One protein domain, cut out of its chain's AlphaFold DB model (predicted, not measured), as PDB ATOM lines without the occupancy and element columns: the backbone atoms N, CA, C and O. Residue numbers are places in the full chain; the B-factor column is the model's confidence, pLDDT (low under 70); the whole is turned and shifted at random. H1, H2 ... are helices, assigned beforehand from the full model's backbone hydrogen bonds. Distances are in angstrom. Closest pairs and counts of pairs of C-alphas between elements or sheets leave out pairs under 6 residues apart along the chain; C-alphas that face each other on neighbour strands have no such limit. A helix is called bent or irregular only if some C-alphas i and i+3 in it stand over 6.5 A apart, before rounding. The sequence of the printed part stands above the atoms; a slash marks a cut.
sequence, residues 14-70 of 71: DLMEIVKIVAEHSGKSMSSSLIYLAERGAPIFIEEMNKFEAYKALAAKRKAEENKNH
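What this domain is: This is residues 14 to 70 of the 71 residues of an uncharacterized protein of Okeania sp. SIO1F9 (UniProt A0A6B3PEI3). A small head, made of helix H1 and H2a, the first arm of the bent helix H2, carries one long helical arm, residues 38 to 70, that sticks out alone. The printed part has 57 residues with two named helices, H1 then H2, and no named strand: all helix. It is an extended rod, 65 by 19 by 13 A, with a radius of gyration of the C-alphas of 20.4 A.

Where its parts are: H1, residues 14 to 26, begins at C-alpha 14 (-11.138, -15.876, 27.742) and is 19.1 A long. H2, residues 30 to 68, was assigned as one helix by its hydrogen bonds but is bent: C-alphas 40 and 43 are 6.8 A apart. Its arms are H2a, residues 30 to 40, and H2b, residues 43 to 68, 38.0 A long, ending at C-alpha 68 (-43.826, -41.580, -1.461).

How they stand to each other: H1 touches H2a with residues 19 to 23 alone, about perpendicular at 79 degrees; the closest C-alphas, of Ala 23 and Met 30, are 5.4 A apart. H2a and H2b stand at a steep tilt of 41 degrees. H1 and H2b are apart. Every O i to N i+4 pair is within hydrogen-bond range in H2a and H2b, and 8 of 9 in H1.

The domain as a whole: The C-alphas farthest apart, of Gly 27 and His 70, are 65.2 A apart. The printed part has no cut, and the link from H1 to H2 is tight. Residues 66 to 70 have pLDDT under 70.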
ATOM      1  N   ASP A  14     -11.768 -16.263  29.008       93.31
ATOM      2  CA  ASP A  14     -11.138 -15.876  27.742       93.31
ATOM      3  C   ASP A  14     -11.926 -14.774  27.016       93.31
ATOM      4  O   ASP A  14     -11.362 -13.789  26.536       93.31
ATOM      5  N   LEU A  15     -13.254 -14.879  26.992       92.75
ATOM      6  CA  LEU A  15     -14.112 -13.842  26.420       92.75
ATOM      7  C   LEU A  15     -14.185 -12.599  27.314       92.75
ATOM      8  O   LEU A  15     -14.331 -11.484  26.809       92.75
ATOM      9  N   MET A  16     -14.054 -12.760  28.632       94.19
ATOM     10  CA  MET A  16     -14.042 -11.644  29.575       94.19
ATOM     11  C   MET A  16     -12.844 -10.716  29.341       94.19
ATOM     12  O   MET A  16     -12.988  -9.498  29.463       94.19
ATOM     13  N   GLU A  17     -11.680 -11.253  28.968       95.56
ATOM     14  CA  GLU A  17     -10.515 -10.442  28.589       95.56
ATOM     15  C   GLU A  17     -10.812  -9.546  27.383       95.56
ATOM     16  O   GLU A  17     -10.503  -8.353  27.403       95.56
ATOM     17  N   ILE A  18     -11.509 -10.072  26.374       94.81
ATOM     18  CA  ILE A  18     -11.927  -9.293  25.200       94.81
ATOM     19  C   ILE A  18     -12.865  -8.156  25.619       94.81
ATOM     20  O   ILE A  18     -12.696  -7.013  25.188       94.81
ATOM     21  N   VAL A  19     -13.837  -8.437  26.494       95.31
ATOM     22  CA  VAL A  19     -14.773  -7.415  26.994       95.31
ATOM     23  C   VAL A  19     -14.022  -6.314  27.751       95.31
ATOM     24  O   VAL A  19     -14.337  -5.136  27.556       95.31
ATOM     25  N   LYS A  20     -13.012  -6.671  28.561       96.25
ATOM     26  CA  LYS A  20     -12.149  -5.708  29.270       96.25
ATOM     27  C   LYS A  20     -11.396  -4.806  28.302       96.25
ATOM     28  O   LYS A  20     -11.498  -3.588  28.427       96.25
ATOM     29  N   ILE A  21     -10.740  -5.380  27.295       96.62
ATOM     30  CA  ILE A  21     -10.000  -4.613  26.282       96.62
ATOM     31  C   ILE A  21     -10.930  -3.616  25.574       96.62
ATOM     32  O   ILE A  21     -10.590  -2.445  25.403       96.62
ATOM     33  N   VAL A  22     -12.139  -4.049  25.200       95.56
ATOM     34  CA  VAL A  22     -13.128  -3.175  24.550       95.56
ATOM     35  C   VAL A  22     -13.607  -2.068  25.494       95.56
ATOM     36  O   VAL A  22     -13.769  -0.925  25.063       95.56
ATOM     37  N   ALA A  23     -13.835  -2.376  26.772       97.25
ATOM     38  CA  ALA A  23     -14.225  -1.392  27.780       97.25
ATOM     39  C   ALA A  23     -13.146  -0.325  27.995       97.25
ATOM     40  O   ALA A  23     -13.455   0.864  27.909       97.25
ATOM     41  N   GLU A  24     -11.894  -0.740  28.178       97.31
ATOM     42  CA  GLU A  24     -10.747   0.156  28.347       97.31
ATOM     43  C   GLU A  24     -10.547   1.045  27.119       97.31
ATOM     44  O   GLU A  24     -10.465   2.266  27.243       97.31
ATOM     45  N   HIS A  25     -10.555   0.455  25.921       96.75
ATOM     46  CA  HIS A  25     -10.340   1.198  24.682       96.75
ATOM     47  C   HIS A  25     -11.467   2.198  24.379       96.75
ATOM     48  O   HIS A  25     -11.215   3.286  23.866       96.75
ATOM     49  N   SER A  26     -12.717   1.843  24.690       94.38
ATOM     50  CA  SER A  26     -13.875   2.704  24.423       94.38
ATOM     51  C   SER A  26     -14.205   3.683  25.554       94.38
ATOM     52  O   SER A  26     -15.103   4.512  25.384       94.38
ATOM     53  N   GLY A  27     -13.522   3.587  26.702       96.12
ATOM     54  CA  GLY A  27     -13.823   4.369  27.904       96.12
ATOM     55  C   GLY A  27     -15.210   4.079  28.493       96.12
ATOM     56  O   GLY A  27     -15.786   4.929  29.173       96.12
ATOM     57  N   LYS A  28     -15.788   2.910  28.194       94.81
ATOM     58  CA  LYS A  28     -17.137   2.514  28.625       94.81
ATOM     59  C   LYS A  28     -17.081   1.502  29.760       94.81
ATOM     60  O   LYS A  28     -16.085   0.822  29.975       94.81
ATOM     61  N   SER A  29     -18.199   1.370  30.472       95.25
ATOM     62  CA  SER A  29     -18.345   0.319  31.480       95.25
ATOM     63  C   SER A  29     -18.308  -1.075  30.845       95.25
ATOM     64  O   SER A  29     -18.784  -1.259  29.722       95.25
ATOM     65  N   MET A  30     -17.836  -2.069  31.603       93.31
ATOM     66  CA  MET A  30     -17.865  -3.485  31.210       93.31
ATOM     67  C   MET A  30     -19.243  -3.924  30.706       93.31
ATOM     68  O   MET A  30     -19.352  -4.526  29.642       93.31
ATOM     69  N   SER A  31     -20.308  -3.566  31.428       92.50
ATOM     70  CA  SER A  31     -21.681  -3.926  31.065       92.50
ATOM     71  C   SER A  31     -22.104  -3.311  29.731       92.50
ATOM     72  O   SER A  31     -22.733  -3.975  28.914       92.50
ATOM     73  N   SER A  32     -21.739  -2.050  29.481       93.06
ATOM     74  CA  SER A  32     -22.026  -1.386  28.206       93.06
ATOM     75  C   SER A  32     -21.256  -2.015  27.045       93.06
ATOM     76  O   SER A  32     -21.820  -2.178  25.966       93.06
ATOM     77  N   SER A  33     -19.994  -2.386  27.262       95.06
ATOM     78  CA  SER A  33     -19.174  -3.070  26.257       95.06
ATOM     79  C   SER A  33     -19.698  -4.466  25.945       95.06
ATOM     80  O   SER A  33     -19.742  -4.860  24.783       95.06
ATOM     81  N   LEU A  34     -20.166  -5.189  26.961       93.12
ATOM     82  CA  LEU A  34     -20.769  -6.504  26.786       93.12
ATOM     83  C   LEU A  34     -22.065  -6.431  25.970       93.12
ATOM     84  O   LEU A  34     -22.239  -7.206  25.033       93.12
ATOM     85  N   ILE A  35     -22.942  -5.468  26.280       92.12
ATOM     86  CA  ILE A  35     -24.165  -5.225  25.502       92.12
ATOM     87  C   ILE A  35     -23.810  -4.878  24.054       92.12
ATOM     88  O   ILE A  35     -24.375  -5.461  23.138       92.12
ATOM     89  N   TYR A  36     -22.827  -3.999  23.842       92.81
ATOM     90  CA  TYR A  36     -22.376  -3.630  22.501       92.81
ATOM     91  C   TYR A  36     -21.912  -4.841  21.677       92.81
ATOM     92  O   TYR A  36     -22.285  -4.983  20.511       92.81
ATOM     93  N   LEU A  37     -21.114  -5.734  22.269       92.75
ATOM     94  CA  LEU A  37     -20.664  -6.956  21.600       92.75
ATOM     95  C   LEU A  37     -21.836  -7.902  21.304       92.75
ATOM     96  O   LEU A  37     -21.922  -8.439  20.199       92.75
ATOM     97  N   ALA A  38     -22.767  -8.057  22.247       90.88
ATOM     98  CA  ALA A  38     -23.960  -8.881  22.062       90.88
ATOM     99  C   ALA A  38     -24.865  -8.353  20.934       90.88
ATOM    100  O   ALA A  38     -25.309  -9.132  20.093       90.88
ATOM    101  N   GLU A  39     -25.086  -7.039  20.857       91.88
ATOM    102  CA  GLU A  39     -25.865  -6.399  19.786       91.88
ATOM    103  C   GLU A  39     -25.239  -6.617  18.405       91.88
ATOM    104  O   GLU A  39     -25.952  -6.817  17.422       91.88
ATOM    105  N   ARG A  40     -23.903  -6.617  18.320       91.25
ATOM    106  CA  ARG A  40     -23.171  -6.889  17.074       91.25
ATOM    107  C   ARG A  40     -23.200  -8.366  16.680       91.25
ATOM    108  O   ARG A  40     -23.207  -8.663  15.490       91.25
ATOM    109  N   GLY A  41     -23.210  -9.274  17.655       90.75
ATOM    110  CA  GLY A  41     -23.255 -10.720  17.424       90.75
ATOM    111  C   GLY A  41     -24.658 -11.267  17.141       90.75
ATOM    112  O   GLY A  41     -24.796 -12.242  16.403       90.75
ATOM    113  N   ALA A  42     -25.707 -10.635  17.679       91.12
ATOM    114  CA  ALA A  42     -27.081 -11.120  17.558       91.12
ATOM    115  C   ALA A  42     -27.545 -11.344  16.100       91.12
ATOM    116  O   ALA A  42     -28.121 -12.401  15.840       91.12
ATOM    117  N   PRO A  43     -27.266 -10.451  15.125       93.12
ATOM    118  CA  PRO A  43     -27.650 -10.679  13.732       93.12
ATOM    119  C   PRO A  43     -27.017 -11.932  13.122       93.12
ATOM    120  O   PRO A  43     -27.696 -12.666  12.410       93.12
ATOM    121  N   ILE A  44     -25.747 -12.206  13.443       92.31
ATOM    122  CA  ILE A  44     -25.023 -13.389  12.952       92.31
ATOM    123  C   ILE A  44     -25.710 -14.653  13.473       92.31
ATOM    124  O   ILE A  44     -25.992 -15.575  12.714       92.31
ATOM    125  N   PHE A  45     -26.041 -14.673  14.765       90.06
ATOM    126  CA  PHE A  45     -26.711 -15.820  15.369       90.06
ATOM    127  C   PHE A  45     -28.120 -16.041  14.798       90.06
ATOM    128  O   PHE A  45     -28.498 -17.175  14.513       90.06
ATOM    129  N   ILE A  46     -28.880 -14.963  14.575       90.94
ATOM    130  CA  ILE A  46     -30.207 -15.031  13.944       90.94
ATOM    131  C   ILE A  46     -30.103 -15.608  12.525       90.94
ATOM    132  O   ILE A  46     -30.908 -16.457  12.143       90.94
ATOM    133  N   GLU A  47     -29.114 -15.177  11.745       93.19
ATOM    134  CA  GLU A  47     -28.896 -15.687  10.393       93.19
ATOM    135  C   GLU A  47     -28.571 -17.189  10.393       93.19
ATOM    136  O   GLU A  47     -29.172 -17.952   9.635       93.19
ATOM    137  N   GLU A  48     -27.678 -17.632  11.280       92.31
ATOM    138  CA  GLU A  48     -27.319 -19.047  11.415       92.31
ATOM    139  C   GLU A  48     -28.509 -19.909  11.861       92.31
ATOM    140  O   GLU A  48     -28.746 -20.982  11.299       92.31
ATOM    141  N   MET A  49     -29.329 -19.418  12.797       91.94
ATOM    142  CA  MET A  49     -30.568 -20.097  13.185       91.94
ATOM    143  C   MET A  49     -31.540 -20.233  12.008       91.94
ATOM    144  O   MET A  49     -32.105 -21.307  11.797       91.94
ATOM    145  N   ASN A  50     -31.704 -19.180  11.204       91.88
ATOM    146  CA  ASN A  50     -32.580 -19.214  10.034       91.88
ATOM    147  C   ASN A  50     -32.096 -20.227   8.986       91.88
ATOM    148  O   ASN A  50     -32.906 -20.975   8.431       91.88
ATOM    149  N   LYS A  51     -30.780 -20.302   8.741       92.38
ATOM    150  CA  LYS A  51     -30.188 -21.323   7.863       92.38
ATOM    151  C   LYS A  51     -30.482 -22.725   8.386       92.38
ATOM    152  O   LYS A  51     -30.900 -23.592   7.620       92.38
ATOM    153  N   PHE A  52     -30.303 -22.947   9.685       91.19
ATOM    154  CA  PHE A  52     -30.548 -24.244  10.309       91.19
ATOM    155  C   PHE A  52     -32.011 -24.696  10.186       91.19
ATOM    156  O   PHE A  52     -32.278 -25.847   9.833       91.19
ATOM    157  N   GLU A  53     -32.966 -23.791  10.403       90.50
ATOM    158  CA  GLU A  53     -34.390 -24.089  10.220       90.50
ATOM    159  C   GLU A  53     -34.732 -24.388   8.749       90.50
ATOM    160  O   GLU A  53     -35.464 -25.340   8.459       90.50
ATOM    161  N   ALA A  54     -34.124 -23.672   7.796       89.75
ATOM    162  CA  ALA A  54     -34.262 -23.986   6.373       89.75
ATOM    163  C   ALA A  54     -33.716 -25.386   6.027       89.75
ATOM    164  O   ALA A  54     -34.362 -26.141   5.292       89.75
ATOM    165  N   TYR A  55     -32.569 -25.779   6.596       90.06
ATOM    166  CA  TYR A  55     -32.019 -27.127   6.426       90.06
ATOM    167  C   TYR A  55     -32.937 -28.211   6.992       90.06
ATOM    168  O   TYR A  55     -33.164 -29.222   6.321       90.06
ATOM    169  N   LYS A  56     -33.508 -28.008   8.184       91.62
ATOM    170  CA  LYS A  56     -34.493 -28.941   8.756       91.62
ATOM    171  C   LYS A  56     -35.701 -29.115   7.842       91.62
ATOM    172  O   LYS A  56     -36.114 -30.248   7.594       91.62
ATOM    173  N   ALA A  57     -36.241 -28.016   7.315       89.88
ATOM    174  CA  ALA A  57     -37.384 -28.060   6.412       89.88
ATOM    175  C   ALA A  57     -37.063 -28.832   5.118       89.88
ATOM    176  O   ALA A  57     -37.870 -29.645   4.664       89.88
ATOM    177  N   LEU A  58     -35.870 -28.633   4.551       89.38
ATOM    178  CA  LEU A  58     -35.401 -29.385   3.382       89.38
ATOM    179  C   LEU A  58     -35.217 -30.878   3.684       89.38
ATOM    180  O   LEU A  58     -35.656 -31.718   2.899       89.38
ATOM    181  N   ALA A  59     -34.615 -31.221   4.824       88.00
ATOM    182  CA  ALA A  59     -34.437 -32.610   5.243       88.00
ATOM    183  C   ALA A  59     -35.782 -33.324   5.462       88.00
ATOM    184  O   ALA A  59     -35.941 -34.480   5.069       88.00
ATOM    185  N   ALA A  60     -36.770 -32.629   6.037       88.94
ATOM    186  CA  ALA A  60     -38.119 -33.157   6.216       88.94
ATOM    187  C   ALA A  60     -38.824 -33.412   4.872       88.94
ATOM    188  O   ALA A  60     -39.446 -34.461   4.703       88.94
ATOM    189  N   LYS A  61     -38.684 -32.499   3.896       85.88
ATOM    190  CA  LYS A  61     -39.228 -32.687   2.540       85.88
ATOM    191  C   LYS A  61     -38.617 -33.898   1.837       85.88
ATOM    192  O   LYS A  61     -39.367 -34.719   1.323       85.88
ATOM    193  N   ARG A  62     -37.289 -34.061   1.895       82.25
ATOM    194  CA  ARG A  62     -36.597 -35.217   1.294       82.25
ATOM    195  C   ARG A  62     -37.098 -36.548   1.854       82.25
ATOM    196  O   ARG A  62     -37.460 -37.425   1.082       82.25
ATOM    197  N   LYS A  63     -37.237 -36.663   3.181       80.88
ATOM    198  CA  LYS A  63     -37.813 -37.866   3.812       80.88
ATOM    199  C   LYS A  63     -39.260 -38.132   3.385       80.88
ATOM    200  O   LYS A  63     -39.655 -39.282   3.219       80.88
ATOM    201  N   ALA A  64     -40.066 -37.081   3.228       78.94
ATOM    202  CA  ALA A  64     -41.455 -37.217   2.793       78.94
ATOM    203  C   ALA A  64     -41.576 -37.646   1.319       78.94
ATOM    204  O   ALA A  64     -42.515 -38.358   0.971       78.94
ATOM    205  N   GLU A  65     -40.643 -37.229   0.463       76.69
ATOM    206  CA  GLU A  65     -40.576 -37.626  -0.950       76.69
ATOM    207  C   GLU A  65     -40.046 -39.058  -1.123       76.69
ATOM    208  O   GLU A  65     -40.617 -39.826  -1.896       76.69
ATOM    209  N   GLU A  66     -39.037 -39.466  -0.346       69.06
ATOM    210  CA  GLU A  66     -38.532 -40.849  -0.325       69.06
ATOM    211  C   GLU A  66     -39.619 -41.851   0.100       69.06
ATOM    212  O   GLU A  66     -39.805 -42.874  -0.557       69.06
ATOM    213  N   ASN A  67     -40.419 -41.525   1.122       66.06
ATOM    214  CA  ASN A  67     -41.531 -42.378   1.557       66.06
ATOM    215  C   ASN A  67     -42.657 -42.508   0.514       66.06
ATOM    216  O   ASN A  67     -43.369 -43.510   0.513       66.06
ATOM    217  N   LYS A  68     -42.829 -41.520  -0.377       61.84
ATOM    218  CA  LYS A  68     -43.826 -41.580  -1.461       61.84
ATOM    219  C   LYS A  68     -43.366 -42.411  -2.658       61.84
ATOM    220  O   LYS A  68     -44.214 -42.948  -3.352       61.84
ATOM    221  N   ASN A  69     -42.058 -42.523  -2.890       61.72
ATOM    222  CA  ASN A  69     -41.489 -43.295  -4.002       61.72
ATOM    223  C   ASN A  69     -41.247 -44.781  -3.656       61.72
ATOM    224  O   ASN A  69     -40.769 -45.542  -4.499       61.72
ATOM    225  N   HIS A  70     -41.525 -45.197  -2.418       56.72
ATOM    226  CA  HIS A  70     -41.435 -46.586  -1.944       56.72
ATOM    227  C   HIS A  70     -42.783 -47.167  -1.478       56.72
ATOM    228  O   HIS A  70     -42.807 -48.263  -0.918       56.72
TER     229      HIS A  70